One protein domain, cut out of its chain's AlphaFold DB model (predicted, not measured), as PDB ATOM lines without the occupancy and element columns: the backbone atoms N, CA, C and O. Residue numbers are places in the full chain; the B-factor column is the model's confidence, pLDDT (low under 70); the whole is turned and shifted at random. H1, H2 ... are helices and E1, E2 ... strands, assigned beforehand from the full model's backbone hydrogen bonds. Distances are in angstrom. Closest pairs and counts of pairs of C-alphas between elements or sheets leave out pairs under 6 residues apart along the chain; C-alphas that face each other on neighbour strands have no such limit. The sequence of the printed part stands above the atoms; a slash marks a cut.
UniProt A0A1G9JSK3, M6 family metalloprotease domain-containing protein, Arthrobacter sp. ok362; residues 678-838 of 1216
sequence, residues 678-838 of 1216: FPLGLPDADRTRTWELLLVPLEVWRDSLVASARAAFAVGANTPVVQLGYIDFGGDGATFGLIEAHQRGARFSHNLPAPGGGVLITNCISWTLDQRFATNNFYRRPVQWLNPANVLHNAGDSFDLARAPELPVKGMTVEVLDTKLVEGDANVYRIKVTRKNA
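What this domain is: This is residues 678 to 838 of the 1216 residues of the protein "M6 family metalloprotease domain-containing protein" of Arthrobacter sp. ok362 (UniProt A0A1G9JSK3). Two four-stranded sheets, E1 E3 E4 E5 and E2 E8 E7 E6, lie face to face as a sandwich, with H1 packed across one end of the second sheet near the end of E7. Long loops at residues 743 to 757 and 766 to 797 run from the ends of E4 and E5. The printed part has 161 residues, with one named helix and eight named strands in the order E1 E2 H1 E3 E4 E5 E6 E7 E8; the first sheet is mixed, the second antiparallel. The class is mostly strand, with 67 residues in named elements, under half. The whole is compact, with a radius of gyration of the C-alphas of 16.1 A and spans of 48 by 40 by 29 A.

How they stand to each other: E1, residues 678 to 680, is an edge strand, parallel to E3, residues 724 to 728, with N 680 and O 726 2.8 A apart. E3, E4 at residues 735 to 742 and E5 at residues 758 to 765 form a meander, each strand the antiparallel neighbour of the one before; N 727 and O 737 are 2.8 A apart, N 764 and O 736 2.7 A. In the other sheet E2, residues 688 to 695, is antiparallel to E8, residues 826 to 836, with N 691 and O 833 2.8 A apart. E6 at residues 798 to 800, E7 at residues 812 to 822 and E8 form a second meander; N 814 and O 799 are 2.9 A apart, N 817 and O 830 2.8 A. This sheet is twisted, and E7 bends by 54 degrees at residue 818. The facing parts of the sheets are 9.3 A centre to centre, their strands at 29 degrees. The closest C-alphas of E2 and E4 are those of Leu 695 and Ala 741, 6.5 A apart. H1, residues 704 to 713, is on the second sheet at a height of 8.1 A, only just over E8 with 3 C-alphas falling on it, and runs across the strands at 70 degrees to E8 on the local plane. The closest C-alphas of H1 and E7 are those of Ala 709 and Val 822, 5.9 A apart. Every O i to N i+4 pair in H1 is within hydrogen-bond range.

Where its parts are: E1 begins at C-alpha 678, (50.083, -39.038, -46.029). E2 is 21.1 A long, H1 14.4 A, E4 21.6 A, E5 22.3 A, E7 27.7 A and E8 31.0 A. E8 ends at C-alpha 836, (39.729, -48.990, -55.570).

The domain as a whole: The C-alphas of Ala 711 and Asn 776 are the two farthest apart, at 48.8 A. The printed part has no cut. The links E4 to E5, E5 to E6 and E6 to E7 are long. Mean pLDDT of the printed part is 80.2; it is under 70 at residues 684 to 686, 729 to 735, 765 to 784, 805 to 810 and 837 to 838.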
ATOM      1  N   PHE A 678      49.966 -37.796 -45.267       94.81
ATOM      2  CA  PHE A 678      50.083 -39.038 -46.029       94.81
ATOM      3  C   PHE A 678      49.276 -38.939 -47.330       94.81
ATOM      4  O   PHE A 678      48.062 -38.730 -47.251       94.81
ATOM      5  N   PRO A 679      49.892 -39.120 -48.511       91.44
ATOM      6  CA  PRO A 679      49.163 -39.107 -49.768       91.44
ATOM      7  C   PRO A 679      48.375 -40.408 -49.931       91.44
ATOM      8  O   PRO A 679      48.926 -41.506 -50.001       91.44
ATOM      9  N   LEU A 680      47.062 -40.283 -50.035       89.56
ATOM     10  CA  LEU A 680      46.141 -41.361 -50.366       89.56
ATOM     11  C   LEU A 680      45.863 -41.299 -51.866       89.56
ATOM     12  O   LEU A 680      44.768 -40.929 -52.278       89.56
ATOM     13  N   GLY A 681      46.884 -41.616 -52.666       81.00
ATOM     14  CA  GLY A 681      46.857 -41.546 -54.132       81.00
ATOM     15  C   GLY A 681      45.918 -42.557 -54.799       81.00
ATOM     16  O   GLY A 681      45.429 -43.499 -54.166       81.00
ATOM     17  N   LEU A 682      45.676 -42.385 -56.099       72.75
ATOM     18  CA  LEU A 682      44.977 -43.378 -56.923       72.75
ATOM     19  C   LEU A 682      45.809 -44.678 -57.060       72.75
ATOM     20  O   LEU A 682      47.008 -44.606 -57.338       72.75
ATOM     21  N   PRO A 683      45.226 -45.878 -56.860       72.25
ATOM     22  CA  PRO A 683      45.914 -47.140 -57.145       72.25
ATOM     23  C   PRO A 683      45.901 -47.481 -58.648       72.25
ATOM     24  O   PRO A 683      45.268 -46.783 -59.430       72.25
ATOM     25  N   ASP A 684      46.582 -48.554 -59.071       69.12
ATOM     26  CA  ASP A 684      46.513 -49.048 -60.462       69.12
ATOM     27  C   ASP A 684      45.082 -49.515 -60.827       69.12
ATOM     28  O   ASP A 684      44.326 -49.926 -59.947       69.12
ATOM     29  N   ALA A 685      44.708 -49.466 -62.116       55.81
ATOM     30  CA  ALA A 685      43.348 -49.701 -62.659       55.81
ATOM     31  C   ALA A 685      42.630 -50.973 -62.175       55.81
ATOM     32  O   ALA A 685      41.409 -51.001 -62.072       55.81
ATOM     33  N   ASP A 686      43.375 -52.017 -61.835       61.50
ATOM     34  CA  ASP A 686      42.881 -53.326 -61.414       61.50
ATOM     35  C   ASP A 686      43.151 -53.628 -59.929       61.50
ATOM     36  O   ASP A 686      42.908 -54.741 -59.452       61.50
ATOM     37  N   ARG A 687      43.652 -52.647 -59.170       71.69
ATOM     38  CA  ARG A 687      44.101 -52.844 -57.791       71.69
ATOM     39  C   ARG A 687      43.224 -52.106 -56.794       71.69
ATOM     40  O   ARG A 687      42.913 -50.924 -56.911       71.69
ATOM     41  N   THR A 688      42.862 -52.833 -55.742       83.69
ATOM     42  CA  THR A 688      42.428 -52.222 -54.486       83.69
ATOM     43  C   THR A 688      43.667 -51.992 -53.643       83.69
ATOM     44  O   THR A 688      44.433 -52.928 -53.410       83.69
ATOM     45  N   ARG A 689      43.860 -50.765 -53.176       88.06
ATOM     46  CA  ARG A 689      44.902 -50.427 -52.218       88.06
ATOM     47  C   ARG A 689      44.269 -50.122 -50.876       88.06
ATOM     48  O   ARG A 689      43.225 -49.481 -50.785       88.06
ATOM     49  N   THR A 690      44.901 -50.632 -49.837       92.75
ATOM     50  CA  THR A 690      44.501 -50.399 -48.460       92.75
ATOM     51  C   THR A 690      45.691 -49.804 -47.745       92.75
ATOM     52  O   THR A 690      46.788 -50.360 -47.803       92.75
ATOM     53  N   TRP A 691      45.455 -48.696 -47.061       94.56
ATOM     54  CA  TRP A 691      46.417 -48.091 -46.162       94.56
ATOM     55  C   TRP A 691      45.893 -48.187 -44.745       94.56
ATOM     56  O   TRP A 691      44.700 -48.017 -44.494       94.56
ATOM     57  N   GLU A 692      46.805 -48.436 -43.822       96.06
ATOM     58  CA  GLU A 692      46.557 -48.253 -42.405       96.06
ATOM     59  C   GLU A 692      47.457 -47.130 -41.918       96.06
ATOM     60  O   GLU A 692      48.671 -47.179 -42.120       96.06
ATOM     61  N   LEU A 693      46.853 -46.121 -41.302       96.62
ATOM     62  CA  LEU A 693      47.515 -44.909 -40.839       96.62
ATOM     63  C   LEU A 693      47.242 -44.738 -39.345       96.62
ATOM     64  O   LEU A 693      46.161 -45.080 -38.865       96.62
ATOM     65  N   LEU A 694      48.190 -44.159 -38.620       97.81
ATOM     66  CA  LEU A 694      47.962 -43.605 -37.291       97.81
ATOM     67  C   LEU A 694      47.772 -42.091 -37.442       97.81
ATOM     68  O   LEU A 694      48.732 -41.362 -37.693       97.81
ATOM     69  N   LEU A 695      46.526 -41.641 -37.338       97.38
ATOM     70  CA  LEU A 695      46.129 -40.247 -37.475       97.38
ATOM     71  C   LEU A 695      46.211 -39.551 -36.110       97.38
ATOM     72  O   LEU A 695      45.470 -39.876 -35.179       97.38
ATOM     73  N   VAL A 696      47.153 -38.622 -35.998       96.62
ATOM     74  CA  VAL A 696      47.355 -37.750 -34.843       96.62
ATOM     75  C   VAL A 696      46.444 -36.528 -34.989       96.62
ATOM     76  O   VAL A 696      46.364 -35.976 -36.086       96.62
ATOM     77  N   PRO A 697      45.776 -36.072 -33.919       94.38
ATOM     78  CA  PRO A 697      44.920 -34.895 -33.990       94.38
ATOM     79  C   PRO A 697      45.636 -33.603 -34.405       94.38
ATOM     80  O   PRO A 697      46.819 -33.401 -34.117       94.38
ATOM     81  N   LEU A 698      44.908 -32.692 -35.050       92.69
ATOM     82  CA  LEU A 698      45.416 -31.404 -35.537       92.69
ATOM     83  C   LEU A 698      45.936 -30.484 -34.439       92.69
ATOM     84  O   LEU A 698      46.710 -29.560 -34.708       92.69
ATOM     85  N   GLU A 699      45.489 -30.694 -33.209       92.25
ATOM     86  CA  GLU A 699      45.871 -29.899 -32.056       92.25
ATOM     87  C   GLU A 699      47.242 -30.283 -31.491       92.25
ATOM     88  O   GLU A 699      47.814 -29.502 -30.738       92.25
ATOM     89  N   VAL A 700      47.805 -31.443 -31.864       91.12
ATOM     90  CA  VAL A 700      49.017 -31.973 -31.224       91.12
ATOM     91  C   VAL A 700      50.018 -32.507 -32.248       91.12
ATOM     92  O   VAL A 700      49.694 -33.341 -33.088       91.12
ATOM     93  N   TRP A 701      51.283 -32.097 -32.130       92.94
ATOM     94  CA  TRP A 701      52.396 -32.800 -32.769       92.94
ATOM     95  C   TRP A 701      53.687 -32.696 -31.963       92.94
ATOM     96  O   TRP A 701      54.032 -31.635 -31.450       92.94
ATOM     97  N   ARG A 702      54.437 -33.797 -31.915       91.00
ATOM     98  CA  ARG A 702      55.824 -33.869 -31.446       91.00
ATOM     99  C   ARG A 702      56.480 -35.118 -32.017       91.00
ATOM    100  O   ARG A 702      55.821 -36.143 -32.164       91.00
ATOM    101  N   ASP A 703      57.774 -35.054 -32.314       90.00
ATOM    102  CA  ASP A 703      58.467 -36.134 -33.036       90.00
ATOM    103  C   ASP A 703      58.467 -37.472 -32.273       90.00
ATOM    104  O   ASP A 703      58.512 -38.542 -32.884       90.00
ATOM    105  N   SER A 704      58.336 -37.437 -30.939       93.81
ATOM    106  CA  SER A 704      58.198 -38.639 -30.103       93.81
ATOM    107  C   SER A 704      56.924 -39.441 -30.396       93.81
ATOM    108  O   SER A 704      56.959 -40.675 -30.324       93.81
ATOM    109  N   LEU A 705      55.831 -38.781 -30.814       94.75
ATOM    110  CA  LEU A 705      54.550 -39.439 -31.099       94.75
ATOM    111  C   LEU A 705      54.676 -40.491 -32.195       94.75
ATOM    112  O   LEU A 705      53.944 -41.475 -32.171       94.75
ATOM    113  N   VAL A 706      55.627 -40.347 -33.120       94.94
ATOM    114  CA  VAL A 706      55.838 -41.328 -34.190       94.94
ATOM    115  C   VAL A 706      56.204 -42.699 -33.614       94.94
ATOM    116  O   VAL A 706      55.597 -43.713 -33.962       94.94
ATOM    117  N   ALA A 707      57.183 -42.752 -32.708       94.56
ATOM    118  CA  ALA A 707      57.606 -44.004 -32.087       94.56
ATOM    119  C   ALA A 707      56.571 -44.504 -31.066       94.56
ATOM    120  O   ALA A 707      56.238 -45.693 -31.049       94.56
ATOM    121  N   SER A 708      56.026 -43.597 -30.255       96.88
ATOM    122  CA  SER A 708      55.085 -43.937 -29.187       96.88
ATOM    123  C   SER A 708      53.734 -44.415 -29.710       96.88
ATOM    124  O   SER A 708      53.192 -45.383 -29.176       96.88
ATOM    125  N   ALA A 709      53.204 -43.814 -30.778       96.62
ATOM    126  CA  ALA A 709      51.962 -44.268 -31.394       96.62
ATOM    127  C   ALA A 709      52.137 -45.679 -31.967       96.62
ATOM    128  O   ALA A 709      51.345 -46.573 -31.671       96.62
ATOM    129  N   ARG A 710      53.230 -45.940 -32.695       97.25
ATOM    130  CA  ARG A 710      53.520 -47.287 -33.217       97.25
ATOM    131  C   ARG A 710      53.592 -48.335 -32.109       97.25
ATOM    132  O   ARG A 710      52.999 -49.406 -32.243       97.25
ATOM    133  N   ALA A 711      54.262 -48.009 -31.003       95.88
ATOM    134  CA  ALA A 711      54.347 -48.879 -29.836       95.88
ATOM    135  C   ALA A 711      52.971 -49.119 -29.188       95.88
ATOM    136  O   ALA A 711      52.620 -50.267 -28.918       95.88
ATOM    137  N   ALA A 712      52.164 -48.070 -28.996       96.31
ATOM    138  CA  ALA A 712      50.833 -48.163 -28.391       96.31
ATOM    139  C   ALA A 712      49.864 -49.033 -29.213       96.31
ATOM    140  O   ALA A 712      49.049 -49.773 -28.652       96.31
ATOM    141  N   PHE A 713      49.965 -48.989 -30.543       96.81
ATOM    142  CA  PHE A 713      49.161 -49.818 -31.447       96.81
ATOM    143  C   PHE A 713      49.793 -51.173 -31.788       96.81
ATOM    144  O   PHE A 713      49.147 -51.975 -32.460       96.81
ATOM    145  N   ALA A 714      51.011 -51.452 -31.305       95.31
ATOM    146  CA  ALA A 714      51.789 -52.649 -31.630       95.31
ATOM    147  C   ALA A 714      51.903 -52.899 -33.150       95.31
ATOM    148  O   ALA A 714      51.790 -54.032 -33.621       95.31
ATOM    149  N   VAL A 715      52.107 -51.827 -33.920       94.12
ATOM    150  CA  VAL A 715      52.248 -51.869 -35.385       94.12
ATOM    151  C   VAL A 715      53.717 -51.785 -35.813       94.12
ATOM    152  O   VAL A 715      54.598 -51.431 -35.029       94.12
ATOM    153  N   GLY A 716      53.999 -52.137 -37.068       90.75
ATOM    154  CA  GLY A 716      55.359 -52.137 -37.608       90.75
ATOM    155  C   GLY A 716      55.966 -50.735 -37.743       90.75
ATOM    156  O   GLY A 716      55.261 -49.731 -37.831       90.75
ATOM    157  N   ALA A 717      57.297 -50.669 -37.848       88.25
ATOM    158  CA  ALA A 717      58.040 -49.414 -38.022       88.25
ATOM    159  C   ALA A 717      57.673 -48.639 -39.304       88.25
ATOM    160  O   ALA A 717      57.953 -47.448 -39.398       88.25
ATOM    161  N   ASN A 718      57.036 -49.304 -40.269       87.56
ATOM    162  CA  ASN A 718      56.636 -48.713 -41.543       87.56
ATOM    163  C   ASN A 718      55.208 -48.148 -41.528       87.56
ATOM    164  O   ASN A 718      54.806 -47.544 -42.515       87.56
ATOM    165  N   THR A 719      54.432 -48.336 -40.452       94.50
ATOM    166  CA  THR A 719      53.079 -47.767 -40.373       94.50
ATOM    167  C   THR A 719      53.167 -46.236 -40.292       94.50
ATOM    168  O   THR A 719      53.858 -45.723 -39.398       94.50
ATOM    169  N   PRO A 720      52.502 -45.499 -41.201       95.75
ATOM    170  CA  PRO A 720      52.472 -44.042 -41.182       95.75
ATOM    171  C   PRO A 720      51.890 -43.463 -39.901       95.75
ATOM    172  O   PRO A 720      50.881 -43.954 -39.402       95.75
ATOM    173  N   VAL A 721      52.526 -42.407 -39.395       96.81
ATOM    174  CA  VAL A 721      52.012 -41.564 -38.308       96.81
ATOM    175  C   VAL A 721      51.938 -40.145 -38.852       96.81
ATOM    176  O   VAL A 721      52.975 -39.581 -39.188       96.81
ATOM    177  N   VAL A 722      50.733 -39.603 -39.003       96.50
ATOM    178  CA  VAL A 722      50.474 -38.355 -39.746       96.50
ATOM    179  C   VAL A 722      49.396 -37.516 -39.072       96.50
ATOM    180  O   VAL A 722      48.628 -38.049 -38.283       96.50
ATOM    181  N   GLN A 723      49.326 -36.218 -39.378       95.31
ATOM    182  CA  GLN A 723      48.226 -35.342 -38.935       95.31
ATOM    183  C   GLN A 723      47.099 -35.259 -39.963       95.31
ATOM    184  O   GLN A 723      45.957 -34.998 -39.600       95.31
ATOM    185  N   LEU A 724      47.423 -35.485 -41.239       95.50
ATOM    186  CA  LEU A 724      46.479 -35.406 -42.346       95.50
ATOM    187  C   LEU A 724      46.608 -36.625 -43.257       95.50
ATOM    188  O   LEU A 724      47.713 -37.016 -43.643       95.50
ATOM    189  N   GLY A 725      45.472 -37.195 -43.649       94.88
ATOM    190  CA  GLY A 725      45.372 -38.021 -44.849       94.88
ATOM    191  C   GLY A 725      44.971 -37.143 -46.029       94.88
ATOM    192  O   GLY A 725      43.849 -36.648 -46.050       94.88
ATOM    193  N   TYR A 726      45.861 -36.945 -46.996       91.12
ATOM    194  CA  TYR A 726      45.565 -36.177 -48.204       91.12
ATOM    195  C   TYR A 726      44.920 -37.088 -49.237       91.12
ATOM    196  O   TYR A 726      45.569 -37.971 -49.794       91.12
ATOM    197  N   ILE A 727      43.631 -36.894 -49.478       86.25
ATOM    198  CA  ILE A 727      42.886 -37.627 -50.488       86.25
ATOM    199  C   ILE A 727      43.106 -36.942 -51.830       86.25
ATOM    200  O   ILE A 727      42.541 -35.888 -52.112       86.25
ATOM    201  N   ASP A 728      43.903 -37.576 -52.676       77.38
ATOM    202  CA  ASP A 728      43.961 -37.229 -54.088       77.38
ATOM    203  C   ASP A 728      42.645 -37.682 -54.727       77.38
ATOM    204  O   ASP A 728      42.443 -38.878 -54.869       77.38
ATOM    205  N   PHE A 729      41.713 -36.806 -55.092       67.56
ATOM    206  CA  PHE A 729      40.473 -37.244 -55.755       67.56
ATOM    207  C   PHE A 729      40.667 -37.624 -57.241       67.56
ATOM    208  O   PHE A 729      39.686 -37.977 -57.895       67.56
ATOM    209  N   GLY A 730      41.911 -37.633 -57.737       56.41
ATOM    210  CA  GLY A 730      42.274 -37.524 -59.150       56.41
ATOM    211  C   GLY A 730      42.463 -36.051 -59.536       56.41
ATOM    212  O   GLY A 730      41.872 -35.178 -58.895       56.41
ATOM    213  N   GLY A 731      43.246 -35.767 -60.586       54.22
ATOM    214  CA  GLY A 731      43.215 -34.479 -61.302       54.22
ATOM    215  C   GLY A 731      44.471 -33.635 -61.277       54.22
ATOM    216  O   GLY A 731      45.595 -34.108 -61.122       54.22
ATOM    217  N   ASP A 732      44.254 -32.331 -61.443       47.50
ATOM    218  CA  ASP A 732      45.271 -31.278 -61.376       47.50
ATOM    219  C   ASP A 732      45.693 -30.902 -59.941       47.50
ATOM    220  O   ASP A 732      46.566 -30.051 -59.763       47.50
ATOM    221  N   GLY A 733      45.084 -31.517 -58.920       54.88
ATOM    222  CA  GLY A 733      45.320 -31.219 -57.504       54.88
ATOM    223  C   GLY A 733      44.601 -29.964 -56.988       54.88
ATOM    224  O   GLY A 733      44.827 -29.556 -55.847       54.88
ATOM    225  N   ALA A 734      43.727 -29.342 -57.791       53.25
ATOM    226  CA  ALA A 734      43.001 -28.126 -57.428       53.25
ATOM    227  C   ALA A 734      41.866 -28.364 -56.427       53.25
ATOM    228  O   ALA A 734      41.458 -27.434 -55.743       53.25
ATOM    229  N   THR A 735      41.338 -29.581 -56.328       61.66
ATOM    230  CA  THR A 735      40.423 -29.996 -55.257       61.66
ATOM    231  C   THR A 735      40.913 -31.316 -54.696       61.66
ATOM    232  O   THR A 735      41.164 -32.259 -55.439       61.66
ATOM    233  N   PHE A 736      41.033 -31.392 -53.381       74.12
ATOM    234  CA  PHE A 736      41.551 -32.557 -52.672       74.12
ATOM    235  C   PHE A 736      40.717 -32.809 -51.426       74.12
ATOM    236  O   PHE A 736      39.911 -31.969 -51.039       74.12
ATOM    237  N   GLY A 737      40.859 -33.977 -50.817       81.62
ATOM    238  CA  GLY A 737      40.234 -34.264 -49.534       81.62
ATOM    239  C   GLY A 737      41.248 -34.239 -48.409       81.62
ATOM    240  O   GLY A 737      42.418 -34.556 -48.617       81.62
ATOM    241  N   LEU A 738      40.796 -33.910 -47.210       90.19
ATOM    242  CA  LEU A 738      41.557 -34.105 -45.990       90.19
ATOM    243  C   LEU A 738      40.797 -35.062 -45.079       90.19
ATOM    244  O   LEU A 738      39.590 -34.940 -44.881       90.19
ATOM    245  N   ILE A 739      41.522 -36.034 -44.538       94.12
ATOM    246  CA  ILE A 739      41.111 -36.794 -43.362       94.12
ATOM    247  C   ILE A 739      41.878 -36.195 -42.193       94.12
ATOM    248  O   ILE A 739      43.107 -36.295 -42.152       94.12
ATOM    249  N   GLU A 740      41.162 -35.579 -41.264       93.75
ATOM    250  CA  GLU A 740      41.744 -34.888 -40.119       93.75
ATOM    251  C   GLU A 740      41.085 -35.351 -38.821       93.75
ATOM    252  O   GLU A 740      39.881 -35.595 -38.760       93.75
ATOM    253  N   ALA A 741      41.896 -35.536 -37.782       94.31
ATOM    254  CA  ALA A 741      41.405 -35.849 -36.450       94.31
ATOM    255  C   ALA A 741      41.415 -34.577 -35.609       94.31
ATOM    256  O   ALA A 741      42.381 -33.818 -35.633       94.31
ATOM    257  N   HIS A 742      40.363 -34.386 -34.832       92.62
ATOM    258  CA  HIS A 742      40.254 -33.308 -33.866       92.62
ATOM    259  C   HIS A 742      40.143 -33.876 -32.460       92.62
ATOM    260  O   HIS A 742      39.546 -34.935 -32.249       92.62
ATOM    261  N   GLN A 743      40.685 -33.152 -31.490       91.62
ATOM    262  CA  GLN A 743      40.480 -33.380 -30.066       91.62
ATOM    263  C   GLN A 743      40.620 -32.071 -29.282       91.62
ATOM    264  O   GLN A 743      40.995 -31.039 -29.825       91.62
ATOM    265  N   ARG A 744      40.394 -32.116 -27.967       89.31
ATOM    266  CA  ARG A 744      40.738 -30.980 -27.103       89.31
ATOM    267  C   ARG A 744      42.245 -30.710 -27.139       89.31
ATOM    268  O   ARG A 744      43.036 -31.628 -26.917       89.31
ATOM    269  N   GLY A 745      42.619 -29.463 -27.411       86.38
ATOM    270  CA  GLY A 745      44.008 -29.012 -27.406       86.38
ATOM    271  C   GLY A 745      44.584 -28.901 -25.995       86.38
ATOM    272  O   GLY A 745      43.896 -29.108 -24.989       86.38
ATOM    273  N   ALA A 746      45.873 -28.577 -25.918       86.25
ATOM    274  CA  ALA A 746      46.567 -28.424 -24.644       86.25
ATOM    275  C   ALA A 746      46.099 -27.157 -23.916       86.25
ATOM    276  O   ALA A 746      45.900 -27.185 -22.697       86.25
ATOM    277  N   ARG A 747      45.904 -26.053 -24.653       88.31
ATOM    278  CA  ARG A 747      45.419 -24.778 -24.097       88.31
ATOM    279  C   ARG A 747      44.149 -24.267 -24.766       88.31
ATOM    280  O   ARG A 747      43.417 -23.542 -24.096       88.31
ATOM    281  N   PHE A 748      43.842 -24.693 -25.992       90.25
ATOM    282  CA  PHE A 748      42.684 -24.221 -26.768       90.25
ATOM    283  C   PHE A 748      41.816 -25.381 -27.300       90.25
ATOM    284  O   PHE A 748      42.101 -26.548 -27.038       90.25
ATOM    285  N   SER A 749      40.720 -25.085 -28.013       86.69
ATOM    286  CA  SER A 749      39.746 -26.090 -28.497       86.69
ATOM    287  C   SER A 749      39.052 -26.917 -27.400       86.69
ATOM    288  O   SER A 749      38.782 -28.106 -27.569       86.69
ATOM    289  N   HIS A 750      38.747 -26.329 -26.239       83.94
ATOM    290  CA  HIS A 750      38.125 -27.081 -25.129       83.94
ATOM    291  C   HIS A 750      36.650 -27.433 -25.366       83.94
ATOM    292  O   HIS A 750      36.145 -28.408 -24.800       83.94
ATOM    293  N   ASN A 751      35.976 -26.661 -26.220       81.88
ATOM    294  CA  ASN A 751      34.531 -26.711 -26.448       81.88
ATOM    295  C   ASN A 751      34.182 -27.163 -27.877       81.88
ATOM    296  O   ASN A 751      33.350 -26.543 -28.530       81.88
ATOM    297  N   LEU A 752      34.816 -28.232 -28.366       83.50
ATOM    298  CA  LEU A 752      34.468 -28.821 -29.664       83.50
ATOM    299  C   LEU A 752      33.043 -29.418 -29.656       83.50
ATOM    300  O   LEU A 752      32.619 -29.935 -28.613       83.50
ATOM    301  N   PRO A 753      32.335 -29.442 -30.806       81.25
ATOM    302  CA  PRO A 753      30.983 -30.002 -30.929       81.25
ATOM    303  C   PRO A 753      30.823 -31.421 -30.383       81.25
ATOM    304  O   PRO A 753      29.784 -31.751 -29.807       81.25
ATOM    305  N   ALA A 754      31.853 -32.261 -30.522       81.81
ATOM    306  CA  ALA A 754      31.909 -33.563 -29.869       81.81
ATOM    307  C   ALA A 754      32.953 -33.549 -28.731       81.81
ATOM    308  O   ALA A 754      34.144 -33.369 -29.001       81.81
ATOM    309  N   PRO A 755      32.563 -33.812 -27.465       70.75
ATOM    310  CA  PRO A 755      33.460 -33.721 -26.306       70.75
ATOM    311  C   PRO A 755      34.718 -34.601 -26.360       70.75
ATOM    312  O   PRO A 755      35.692 -34.297 -25.674       70.75
ATOM    313  N   GLY A 756      34.686 -35.694 -27.130       75.31
ATOM    314  CA  GLY A 756      35.809 -36.619 -27.320       75.31
ATOM    315  C   GLY A 756      36.661 -36.343 -28.562       75.31
ATOM    316  O   GLY A 756      37.595 -37.097 -28.818       75.31
ATOM    317  N   GLY A 757      36.350 -35.296 -29.334       86.06
ATOM    318  CA  GLY A 757      36.922 -35.124 -30.666       86.06
ATOM    319  C   GLY A 757      36.369 -36.141 -31.665       86.06
ATOM    320  O   GLY A 757      35.346 -36.764 -31.392       86.06
ATOM    321  N   GLY A 758      37.016 -36.317 -32.815       91.75
ATOM    322  CA  GLY A 758      36.618 -37.290 -33.839       91.75
ATOM    323  C   GLY A 758      37.384 -37.117 -35.149       91.75
ATOM    324  O   GLY A 758      38.170 -36.181 -35.289       91.75
ATOM    325  N   VAL A 759      37.159 -38.023 -36.103       93.69
ATOM    326  CA  VAL A 759      37.723 -37.938 -37.458       93.69
ATOM    327  C   VAL A 759      36.711 -37.307 -38.411       93.69
ATOM    328  O   VAL A 759      35.585 -37.795 -38.581       93.69
ATOM    329  N   LEU A 760      37.143 -36.225 -39.047       91.19
ATOM    330  CA  LEU A 760      36.412 -35.467 -40.047       91.19
ATOM    331  C   LEU A 760      37.017 -35.743 -41.424       91.19
ATOM    332  O   LEU A 760      38.222 -35.958 -41.570       91.19
ATOM    333  N   ILE A 761      36.152 -35.764 -42.434       89.38
ATOM    334  CA  ILE A 761      36.543 -35.903 -43.832       89.38
ATOM    335  C   ILE A 761      35.968 -34.710 -44.577       89.38
ATOM    336  O   ILE A 761      34.752 -34.520 -44.611       89.38
ATOM    337  N   THR A 762      36.838 -33.909 -45.168       81.19
ATOM    338  CA  THR A 762      36.483 -32.639 -45.805       81.19
ATOM    339  C   THR A 762      37.026 -32.634 -47.228       81.19
ATOM    340  O   THR A 762      38.033 -33.288 -47.507       81.19
ATOM    341  N   ASN A 763      36.362 -31.957 -48.166       74.06
ATOM    342  CA  ASN A 763      37.010 -31.553 -49.417       74.06
ATOM    343  C   ASN A 763      37.541 -30.121 -49.271       74.06
ATOM    344  O   ASN A 763      37.027 -29.312 -48.511       74.06
ATOM    345  N   CYS A 764      38.616 -29.817 -49.975       70.19
ATOM    346  CA  CYS A 764      39.349 -28.561 -49.926       70.19
ATOM    347  C   CYS A 764      39.707 -28.144 -51.353       70.19
ATOM    348  O   CYS A 764      39.779 -28.987 -52.246       70.19
ATOM    349  N   ILE A 765      39.972 -26.856 -51.566       63.06
ATOM    350  CA  ILE A 765      40.421 -26.309 -52.855       63.06
ATOM    351  C   ILE A 765      41.874 -25.850 -52.714       63.06
ATOM    352  O   ILE A 765      42.273 -25.361 -51.665       63.06
ATOM    353  N   SER A 766      42.691 -25.994 -53.752       57.69
ATOM    354  CA  SER A 766      44.056 -25.470 -53.760       57.69
ATOM    355  C   SER A 766      44.047 -23.944 -53.688       57.69
ATOM    356  O   SER A 766      43.555 -23.264 -54.587       57.69
ATOM    357  N   TRP A 767      44.676 -23.403 -52.647       51.06
ATOM    358  CA  TRP A 767      44.808 -21.962 -52.411       51.06
ATOM    359  C   TRP A 767      45.572 -21.228 -53.530       51.06
ATOM    360  O   TRP A 767      45.382 -20.034 -53.733       51.06
ATOM    361  N   THR A 768      46.419 -21.932 -54.292       42.72
ATOM    362  CA  THR A 768      47.147 -21.357 -55.444       42.72
ATOM    363  C   THR A 768      46.266 -21.126 -56.675       42.72
ATOM    364  O   THR A 768      46.659 -20.393 -57.581       42.72
ATOM    365  N   LEU A 769      45.075 -21.735 -56.704       42.19
ATOM    366  CA  LEU A 769      44.143 -21.737 -57.834       42.19
ATOM    367  C   LEU A 769      42.803 -21.068 -57.492       42.19
ATOM    368  O   LEU A 769      41.864 -21.141 -58.286       42.19
ATOM    369  N   ASP A 770      42.716 -20.389 -56.342       40.03
ATOM    370  CA  ASP A 770      41.506 -19.739 -55.825       40.03
ATOM    371  C   ASP A 770      41.122 -18.470 -56.623       40.03
ATOM    372  O   ASP A 770      41.177 -17.330 -56.159       40.03
ATOM    373  N   GLN A 771      40.729 -18.667 -57.885       34.25
ATOM    374  CA  GLN A 771      39.993 -17.708 -58.706       34.25
ATOM    375  C   GLN A 771      38.503 -18.094 -58.662       34.25
ATOM    376  O   GLN A 771      37.953 -18.749 -59.552       34.25
ATOM    377  N   ARG A 772      37.898 -17.736 -57.523       44.22
ATOM    378  CA  ARG A 772      36.530 -17.988 -57.033       44.22
ATOM    379  C   ARG A 772      35.423 -17.955 -58.105       44.22
ATOM    380  O   ARG A 772      34.943 -16.888 -58.472       44.22
ATOM    381  N   PHE A 773      34.929 -19.131 -58.505       38.31
ATOM    382  CA  PHE A 773      33.542 -19.301 -58.964       38.31
ATOM    383  C   PHE A 773      33.003 -20.629 -58.428       38.31
ATOM    384  O   PHE A 773      33.603 -21.671 -58.669       38.31
ATOM    385  N   ALA A 774      31.856 -20.613 -57.767       32.72
ATOM    386  CA  ALA A 774      31.019 -21.781 -57.553       32.72
ATOM    387  C   ALA A 774      29.586 -21.313 -57.794       32.72
ATOM    388  O   ALA A 774      29.096 -20.417 -57.118       32.72
ATOM    389  N   THR A 775      28.930 -21.833 -58.832       32.75
ATOM    390  CA  THR A 775      27.484 -21.646 -58.997       32.75
ATOM    391  C   THR A 775      26.846 -22.897 -59.589       32.75
ATOM    392  O   THR A 775      27.368 -23.498 -60.525       32.75
ATOM    393  N   ASN A 776      25.714 -23.278 -58.997       32.88
ATOM    394  CA  ASN A 776      24.596 -24.098 -59.473       32.88
ATOM    395  C   ASN A 776      24.836 -25.089 -60.629       32.88
ATOM    396  O   ASN A 776      24.839 -24.728 -61.809       32.88
ATOM    397  N   ASN A 777      24.892 -26.374 -60.269       30.70
ATOM    398  CA  ASN A 777      24.542 -27.537 -61.098       30.70
ATOM    399  C   ASN A 777      25.404 -27.873 -62.331       30.70
ATOM    400  O   ASN A 777      24.940 -28.618 -63.184       30.70
ATOM    401  N   PHE A 778      26.664 -27.424 -62.416       33.88
ATOM    402  CA  PHE A 778      27.647 -28.024 -63.348       33.88
ATOM    403  C   PHE A 778      29.090 -27.877 -62.816       33.88
ATOM    404  O   PHE A 778      29.420 -26.797 -62.330       33.88
ATOM    405  N   TYR A 779      29.895 -28.951 -62.916       33.94
ATOM    406  CA  TYR A 779      31.345 -29.156 -62.639       33.94
ATOM    407  C   TYR A 779      32.091 -28.348 -61.563       33.94
ATOM    408  O   TYR A 779      33.312 -28.422 -61.497       33.94
ATOM    409  N   ARG A 780      31.423 -27.630 -60.661       40.41
ATOM    410  CA  ARG A 780      32.076 -27.056 -59.479       40.41
ATOM    411  C   ARG A 780      31.392 -27.560 -58.218       40.41
ATOM    412  O   ARG A 780      30.188 -27.385 -58.045       40.41
ATOM    413  N   ARG A 781      32.194 -28.267 -57.418       49.28
ATOM    414  CA  ARG A 781      31.844 -28.941 -56.165       49.28
ATOM    415  C   ARG A 781      31.914 -27.891 -55.049       49.28
ATOM    416  O   ARG A 781      32.970 -27.267 -54.937       49.28
ATOM    417  N   PRO A 782      30.857 -27.657 -54.258       44.69
ATOM    418  CA  PRO A 782      30.994 -26.835 -53.062       44.69
ATOM    419  C   PRO A 782      32.013 -27.498 -52.123       44.69
ATOM    420  O   PRO A 782      32.139 -28.728 -52.097       44.69
ATOM    421  N   VAL A 783      32.779 -26.695 -51.389       53.12
ATOM    422  CA  VAL A 783      33.563 -27.201 -50.259       53.12
ATOM    423  C   VAL A 783      32.575 -27.598 -49.155       53.12
ATOM    424  O   VAL A 783      31.565 -26.941 -48.925       53.12
ATOM    425  N   GLN A 784      32.773 -28.773 -48.583       61.78
ATOM    426  CA  GLN A 784      31.785 -29.527 -47.836       61.78
ATOM    427  C   GLN A 784      32.461 -30.438 -46.829       61.78
ATOM    428  O   GLN A 784      33.512 -31.054 -47.035       61.78
ATOM    429  N   TRP A 785      31.754 -30.601 -45.730       70.56
ATOM    430  CA  TRP A 785      32.001 -31.674 -44.807       70.56
ATOM    431  C   TRP A 785      31.380 -32.918 -45.421       70.56
ATOM    432  O   TRP A 785      30.191 -32.933 -45.734       70.56
ATOM    433  N   LEU A 786      32.188 -33.951 -45.651       75.25
ATOM    434  CA  LEU A 786      31.736 -35.151 -46.350       75.25
ATOM    435  C   LEU A 786      31.009 -36.118 -45.409       75.25
ATOM    436  O   LEU A 786      30.172 -36.887 -45.873       75.25
ATOM    437  N   ASN A 787      31.272 -36.053 -44.097       86.38
ATOM    438  CA  ASN A 787      30.640 -36.898 -43.079       86.38
ATOM    439  C   ASN A 787      29.900 -36.136 -41.946       86.38
ATOM    440  O   ASN A 787      30.019 -36.536 -40.787       86.38
ATOM    441  N   PRO A 788      29.069 -35.110 -42.232       74.81
ATOM    442  CA  PRO A 788      28.455 -34.253 -41.210       74.81
ATOM    443  C   PRO A 788      27.484 -34.999 -40.293       74.81
ATOM    444  O   PRO A 788      27.320 -34.660 -39.126       74.81
ATOM    445  N   ALA A 789      26.859 -36.058 -40.808       74.31
ATOM    446  CA  ALA A 789      25.950 -36.913 -40.052       74.31
ATOM    447  C   ALA A 789      26.642 -38.131 -39.408       74.31
ATOM    448  O   ALA A 789      25.964 -38.938 -38.773       74.31
ATOM    449  N   ASN A 790      27.953 -38.316 -39.611       82.62
ATOM    450  CA  ASN A 790      28.670 -39.525 -39.198       82.62
ATOM    451  C   ASN A 790      30.151 -39.243 -38.892       82.62
ATOM    452  O   ASN A 790      31.055 -39.750 -39.566       82.62
ATOM    453  N   VAL A 791      30.399 -38.403 -37.887       87.31
ATOM    454  CA  VAL A 791      31.745 -38.195 -37.338       87.31
ATOM    455  C   VAL A 791      32.254 -39.518 -36.773       87.31
ATOM    456  O   VAL A 791      31.546 -40.177 -36.014       87.31
ATOM    457  N   LEU A 792      33.456 -39.940 -37.176       92.88
ATOM    458  CA  LEU A 792      33.983 -41.249 -36.787       92.88
ATOM    459  C   LEU A 792      34.722 -41.116 -35.455       92.88
ATOM    460  O   LEU A 792      35.715 -40.390 -35.367       92.88
ATOM    461  N   HIS A 793      34.241 -41.802 -34.422       88.44
ATOM    462  CA  HIS A 793      34.742 -41.663 -33.051       88.44
ATOM    463  C   HIS A 793      35.326 -42.966 -32.509       88.44
ATOM    464  O   HIS A 793      36.374 -42.972 -31.864       88.44
ATOM    465  N   ASN A 794      34.628 -44.073 -32.744       89.50
ATOM    466  CA  ASN A 794      34.867 -45.348 -32.091       89.50
ATOM    467  C   ASN A 794      35.468 -46.365 -33.059       89.50
ATOM    468  O   ASN A 794      35.276 -46.301 -34.272       89.50
ATOM    469  N   ALA A 795      36.152 -47.361 -32.499       91.00
ATOM    470  CA  ALA A 795      36.562 -48.537 -33.254       91.00
ATOM    471  C   ALA A 795      35.339 -49.212 -33.912       91.00
ATOM    472  O   ALA A 795      34.358 -49.521 -33.235       91.00
ATOM    473  N   GLY A 796      35.418 -49.454 -35.219       90.31
ATOM    474  CA  GLY A 796      34.347 -49.994 -36.058       90.31
ATOM    475  C   GLY A 796      33.510 -48.936 -36.788       90.31
ATOM    476  O   GLY A 796      32.765 -49.298 -37.703       90.31
ATOM    477  N   ASP A 797      33.638 -47.650 -36.443       93.81
ATOM    478  CA  ASP A 797      32.982 -46.580 -37.195       93.81
ATOM    479  C   ASP A 797      33.577 -46.519 -38.610       93.81
ATOM    480  O   ASP A 797      34.797 -46.525 -38.795       93.81
ATOM    481  N   SER A 798      32.719 -46.457 -39.629       93.81
ATOM    482  CA  SER A 798      33.149 -46.359 -41.024       93.81
ATOM    483  C   SER A 798      32.274 -45.413 -41.835       93.81
ATOM    484  O   SER A 798      31.077 -45.251 -41.578       93.81
ATOM    485  N   PHE A 799      32.886 -44.796 -42.840       93.19
ATOM    486  CA  PHE A 799      32.220 -43.945 -43.808       93.19
ATOM    487  C   PHE A 799      32.618 -44.336 -45.231       93.19
ATOM    488  O   PHE A 799      33.798 -44.436 -45.566       93.19
ATOM    489  N   ASP A 800      31.605 -44.565 -46.063       89.88
ATOM    490  CA  ASP A 800      31.750 -44.770 -47.500       89.88
ATOM    491  C   ASP A 800      31.545 -43.428 -48.189       89.88
ATOM    492  O   ASP A 800      30.445 -42.868 -48.134       89.88
ATOM    493  N   LEU A 801      32.595 -42.914 -48.833       84.12
ATOM    494  CA  LEU A 801      32.525 -41.607 -49.476       84.12
ATOM    495  C   LEU A 801      31.519 -41.602 -50.631       84.12
ATOM    496  O   LEU A 801      31.046 -40.530 -50.986       84.12
ATOM    497  N   ALA A 802      31.100 -42.758 -51.162       77.38
ATOM    498  CA  ALA A 802      30.017 -42.840 -52.141       77.38
ATOM    499  C   ALA A 802      28.645 -42.418 -51.573       77.38
ATOM    500  O   ALA A 802      27.693 -42.257 -52.334       77.38
ATOM    501  N   ARG A 803      28.523 -42.252 -50.247       78.62
ATOM    502  CA  ARG A 803      27.305 -41.802 -49.553       78.62
ATOM    503  C   ARG A 803      27.346 -40.337 -49.126       78.62
ATOM    504  O   ARG A 803      26.400 -39.888 -48.481       78.62
ATOM    505  N   ALA A 804      28.418 -39.607 -49.433       72.88
ATOM    506  CA  ALA A 804      28.482 -38.188 -49.122       72.88
ATOM    507  C   ALA A 804      27.358 -37.453 -49.884       72.88
ATOM    508  O   ALA A 804      27.268 -37.602 -51.106       72.88
ATOM    509  N   PRO A 805      26.480 -36.709 -49.183       56.94
ATOM    510  CA  PRO A 805      25.222 -36.205 -49.737       56.94
ATOM    511  C   PRO A 805      25.403 -35.258 -50.927       56.94
ATOM    512  O   PRO A 805      24.480 -35.116 -51.726       56.94
ATOM    513  N   GLU A 806      26.585 -34.659 -51.075       53.59
ATOM    514  CA  GLU A 806      26.847 -33.697 -52.142       53.59
ATOM    515  C   GLU A 806      28.203 -33.891 -52.876       53.59
ATOM    516  O   GLU A 806      28.444 -33.243 -53.897       53.59
ATOM    517  N   LEU A 807      29.012 -34.899 -52.488       59.03
ATOM    518  CA  LEU A 807      30.191 -35.367 -53.246       59.03
ATOM    519  C   LEU A 807      30.426 -36.893 -53.117       59.03
ATOM    520  O   LEU A 807      31.360 -37.318 -52.431       59.03
ATOM    521  N   PRO A 808      29.624 -37.750 -53.773       62.50
ATOM    522  CA  PRO A 808      29.830 -39.192 -53.712       62.50
ATOM    523  C   PRO A 808      31.130 -39.604 -54.432       62.50
ATOM    524  O   PRO A 808      31.195 -39.601 -55.661       62.50
ATOM    525  N   VAL A 809      32.170 -39.994 -53.686       66.12
ATOM    526  CA  VAL A 809      33.437 -40.503 -54.250       66.12
ATOM    527  C   VAL A 809      33.434 -42.027 -54.244       66.12
ATOM    528  O   VAL A 809      33.465 -42.669 -53.194       66.12
ATOM    529  N   LYS A 810      33.407 -42.624 -55.440       67.44
ATOM    530  CA  LYS A 810      33.406 -44.080 -55.611       67.44
ATOM    531  C   LYS A 810      34.704 -44.720 -55.131       67.44
ATOM    532  O   LYS A 810      35.801 -44.202 -55.307       67.44
ATOM    533  N   GLY A 811      34.554 -45.934 -54.607       75.94
ATOM    534  CA  GLY A 811      35.672 -46.831 -54.358       75.94
ATOM    535  C   GLY A 811      36.510 -46.477 -53.138       75.94
ATOM    536  O   GLY A 811      37.528 -47.136 -52.963       75.94
ATOM    537  N   MET A 812      36.105 -45.513 -52.300       86.75
ATOM    538  CA  MET A 812      36.848 -45.108 -51.107       86.75
ATOM    539  C   MET A 812      36.029 -45.251 -49.822       86.75
ATOM    540  O   MET A 812      34.922 -44.735 -49.705       86.75
ATOM    541  N   THR A 813      36.613 -45.920 -48.831       92.25
ATOM    542  CA  THR A 813      36.038 -46.083 -47.487       92.25
ATOM    543  C   THR A 813      37.081 -45.733 -46.435       92.25
ATOM    544  O   THR A 813      38.256 -46.082 -46.591       92.25
ATOM    545  N   VAL A 814      36.649 -45.047 -45.379       95.12
ATOM    546  CA  VAL A 814      37.467 -44.703 -44.209       95.12
ATOM    547  C   VAL A 814      36.855 -45.385 -42.992       95.12
ATOM    548  O   VAL A 814      35.671 -45.216 -42.722       95.12
ATOM    549  N   GLU A 815      37.650 -46.172 -42.277       96.94
ATOM    550  CA  GLU A 815      37.240 -46.939 -41.098       96.94
ATOM    551  C   GLU A 815      38.183 -46.633 -39.932       96.94
ATOM    552  O   GLU A 815      39.403 -46.649 -40.101       96.94
ATOM    553  N   VAL A 816      37.643 -46.382 -38.740       96.75
ATOM    554  CA  VAL A 816      38.427 -46.304 -37.502       96.75
ATOM    555  C   VAL A 816      38.575 -47.721 -36.954       96.75
ATOM    556  O   VAL A 816      37.605 -48.328 -36.515       96.75
ATOM    557  N   LEU A 817      39.788 -48.272 -36.971       96.50
ATOM    558  CA  LEU A 817      40.064 -49.621 -36.465       96.50
ATOM    559  C   LEU A 817      40.224 -49.656 -34.943       96.50
ATOM    560  O   LEU A 817      39.817 -50.620 -34.301       96.50
ATOM    561  N   ASP A 818      40.888 -48.649 -34.378       94.50
ATOM    562  CA  ASP A 818      41.233 -48.565 -32.957       94.50
ATOM    563  C   ASP A 818      41.546 -47.100 -32.590       94.50
ATOM    564  O   ASP A 818      41.949 -46.316 -33.452       94.50
ATOM    565  N   THR A 819      41.393 -46.727 -31.321       94.25
ATOM    566  CA  THR A 819      41.741 -45.395 -30.796       94.25
ATOM    567  C   THR A 819      42.432 -45.532 -29.445       94.25
ATOM    568  O   THR A 819      42.003 -46.310 -28.589       94.25
ATOM    569  N   LYS A 820      43.547 -44.818 -29.252       94.94
ATOM    570  CA  LYS A 820      44.357 -44.909 -28.029       94.94
ATOM    571  C   LYS A 820      44.896 -43.558 -27.613       94.94
ATOM    572  O   LYS A 820      45.386 -42.791 -28.435       94.94
ATOM    573  N   LEU A 821      44.908 -43.345 -26.300       94.69
ATOM    574  CA  LEU A 821      45.639 -42.255 -25.676       94.69
ATOM    575  C   LEU A 821      47.138 -42.585 -25.674       94.69
ATOM    576  O   LEU A 821      47.585 -43.513 -24.996       94.69
ATOM    577  N   VAL A 822      47.911 -41.834 -26.445       95.81
ATOM    578  CA  VAL A 822      49.358 -41.982 -26.606       95.81
ATOM    579  C   VAL A 822      50.053 -40.877 -25.825       95.81
ATOM    580  O   VAL A 822      49.642 -39.723 -25.872       95.81
ATOM    581  N   GLU A 823      51.096 -41.249 -25.073       94.06
ATOM    582  CA  GLU A 823      51.894 -40.331 -24.243       94.06
ATOM    583  C   GLU A 823      51.079 -39.487 -23.230       94.06
ATOM    584  O   GLU A 823      51.602 -38.547 -22.640       94.06
ATOM    585  N   GLY A 824      49.830 -39.884 -22.953       91.75
ATOM    586  CA  GLY A 824      48.977 -39.323 -21.902       91.75
ATOM    587  C   GLY A 824      48.021 -38.207 -22.336       91.75
ATOM    588  O   GLY A 824      47.172 -37.836 -21.532       91.75
ATOM    589  N   ASP A 825      48.113 -37.703 -23.569       91.25
ATOM    590  CA  ASP A 825      47.350 -36.528 -24.032       91.25
ATOM    591  C   ASP A 825      46.889 -36.569 -25.506       91.25
ATOM    592  O   ASP A 825      45.985 -35.819 -25.872       91.25
ATOM    593  N   ALA A 826      47.445 -37.438 -26.356       93.75
ATOM    594  CA  ALA A 826      47.069 -37.531 -27.770       93.75
ATOM    595  C   ALA A 826      46.167 -38.746 -28.047       93.75
ATOM    596  O   ALA A 826      46.633 -39.884 -27.988       93.75
ATOM    597  N   ASN A 827      44.894 -38.531 -28.390       93.94
ATOM    598  CA  ASN A 827      43.993 -39.580 -28.877       93.94
ATOM    599  C   ASN A 827      44.307 -39.867 -30.346       93.94
ATOM    600  O   ASN A 827      43.783 -39.225 -31.253       93.94
ATOM    601  N   VAL A 828      45.212 -40.809 -30.577       96.19
ATOM    602  CA  VAL A 828      45.613 -41.215 -31.923       96.19
ATOM    603  C   VAL A 828      44.609 -42.235 -32.448       96.19
ATOM    604  O   VAL A 828      44.259 -43.184 -31.744       96.19
ATOM    605  N   TYR A 829      44.180 -42.067 -33.696       97.19
ATOM    606  CA  TYR A 829      43.236 -42.961 -34.363       97.19
ATOM    607  C   TYR A 829      43.987 -43.865 -35.336       97.19
ATOM    608  O   TYR A 829      44.665 -43.384 -36.241       97.19
ATOM    609  N   ARG A 830      43.853 -45.185 -35.198       97.31
ATOM    610  CA  ARG A 830      44.285 -46.116 -36.243       97.31
ATOM    611  C   ARG A 830      43.176 -46.202 -37.273       97.31
ATOM    612  O   ARG A 830      42.156 -46.837 -37.022       97.31
ATOM    613  N   ILE A 831      43.385 -45.587 -38.426       97.38
ATOM    614  CA  ILE A 831      42.415 -45.591 -39.515       97.38
ATOM    615  C   ILE A 831      42.854 -46.528 -40.628       97.38
ATOM    616  O   ILE A 831      44.040 -46.651 -40.937       97.38
ATOM    617  N   LYS A 832      41.878 -47.177 -41.247       97.12
ATOM    618  CA  LYS A 832      42.037 -47.946 -42.467       97.12
ATOM    619  C   LYS A 832      41.327 -47.218 -43.589       97.12
ATOM    620  O   LYS A 832      40.127 -46.974 -43.534       97.12
ATOM    621  N   VAL A 833      42.086 -46.911 -44.624       95.00
ATOM    622  CA  VAL A 833      41.574 -46.319 -45.851       95.00
ATOM    623  C   VAL A 833      41.651 -47.382 -46.929       95.00
ATOM    624  O   VAL A 833      42.729 -47.895 -47.216       95.00
ATOM    625  N   THR A 834      40.520 -47.742 -47.526       93.25
ATOM    626  CA  THR A 834      40.495 -48.665 -48.669       93.25
ATOM    627  C   THR A 834      40.059 -47.908 -49.903       93.25
ATOM    628  O   THR A 834      38.982 -47.315 -49.892       93.25
ATOM    629  N   ARG A 835      40.876 -47.959 -50.959       85.69
ATOM    630  CA  ARG A 835      40.615 -47.320 -52.246       85.69
ATOM    631  C   ARG A 835      40.715 -48.308 -53.400       85.69
ATOM    632  O   ARG A 835      41.696 -49.035 -53.523       85.69
ATOM    633  N   LYS A 836      39.712 -48.317 -54.267       81.25
ATOM    634  CA  LYS A 836      39.729 -48.990 -55.570       81.25
ATOM    635  C   LYS A 836      39.984 -47.947 -56.647       81.25
ATOM    636  O   LYS A 836      39.433 -46.853 -56.544       81.25
ATOM    637  N   ASN A 837      40.806 -48.267 -57.645       65.31
ATOM    638  CA  ASN A 837      40.922 -47.384 -58.797       65.31
ATOM    639  C   ASN A 837      39.614 -47.476 -59.581       65.31
ATOM    640  O   ASN A 837      39.140 -48.573 -59.877       65.31
ATOM    641  N   ALA A 838      38.999 -46.332 -59.835       62.31
ATOM    642  CA  ALA A 838      37.845 -46.236 -60.705       62.31
ATOM    643  C   ALA A 838      38.351 -45.722 -62.055       62.31
ATOM    644  O   ALA A 838      39.173 -44.810 -62.084       62.31
TER     645      ALA A 838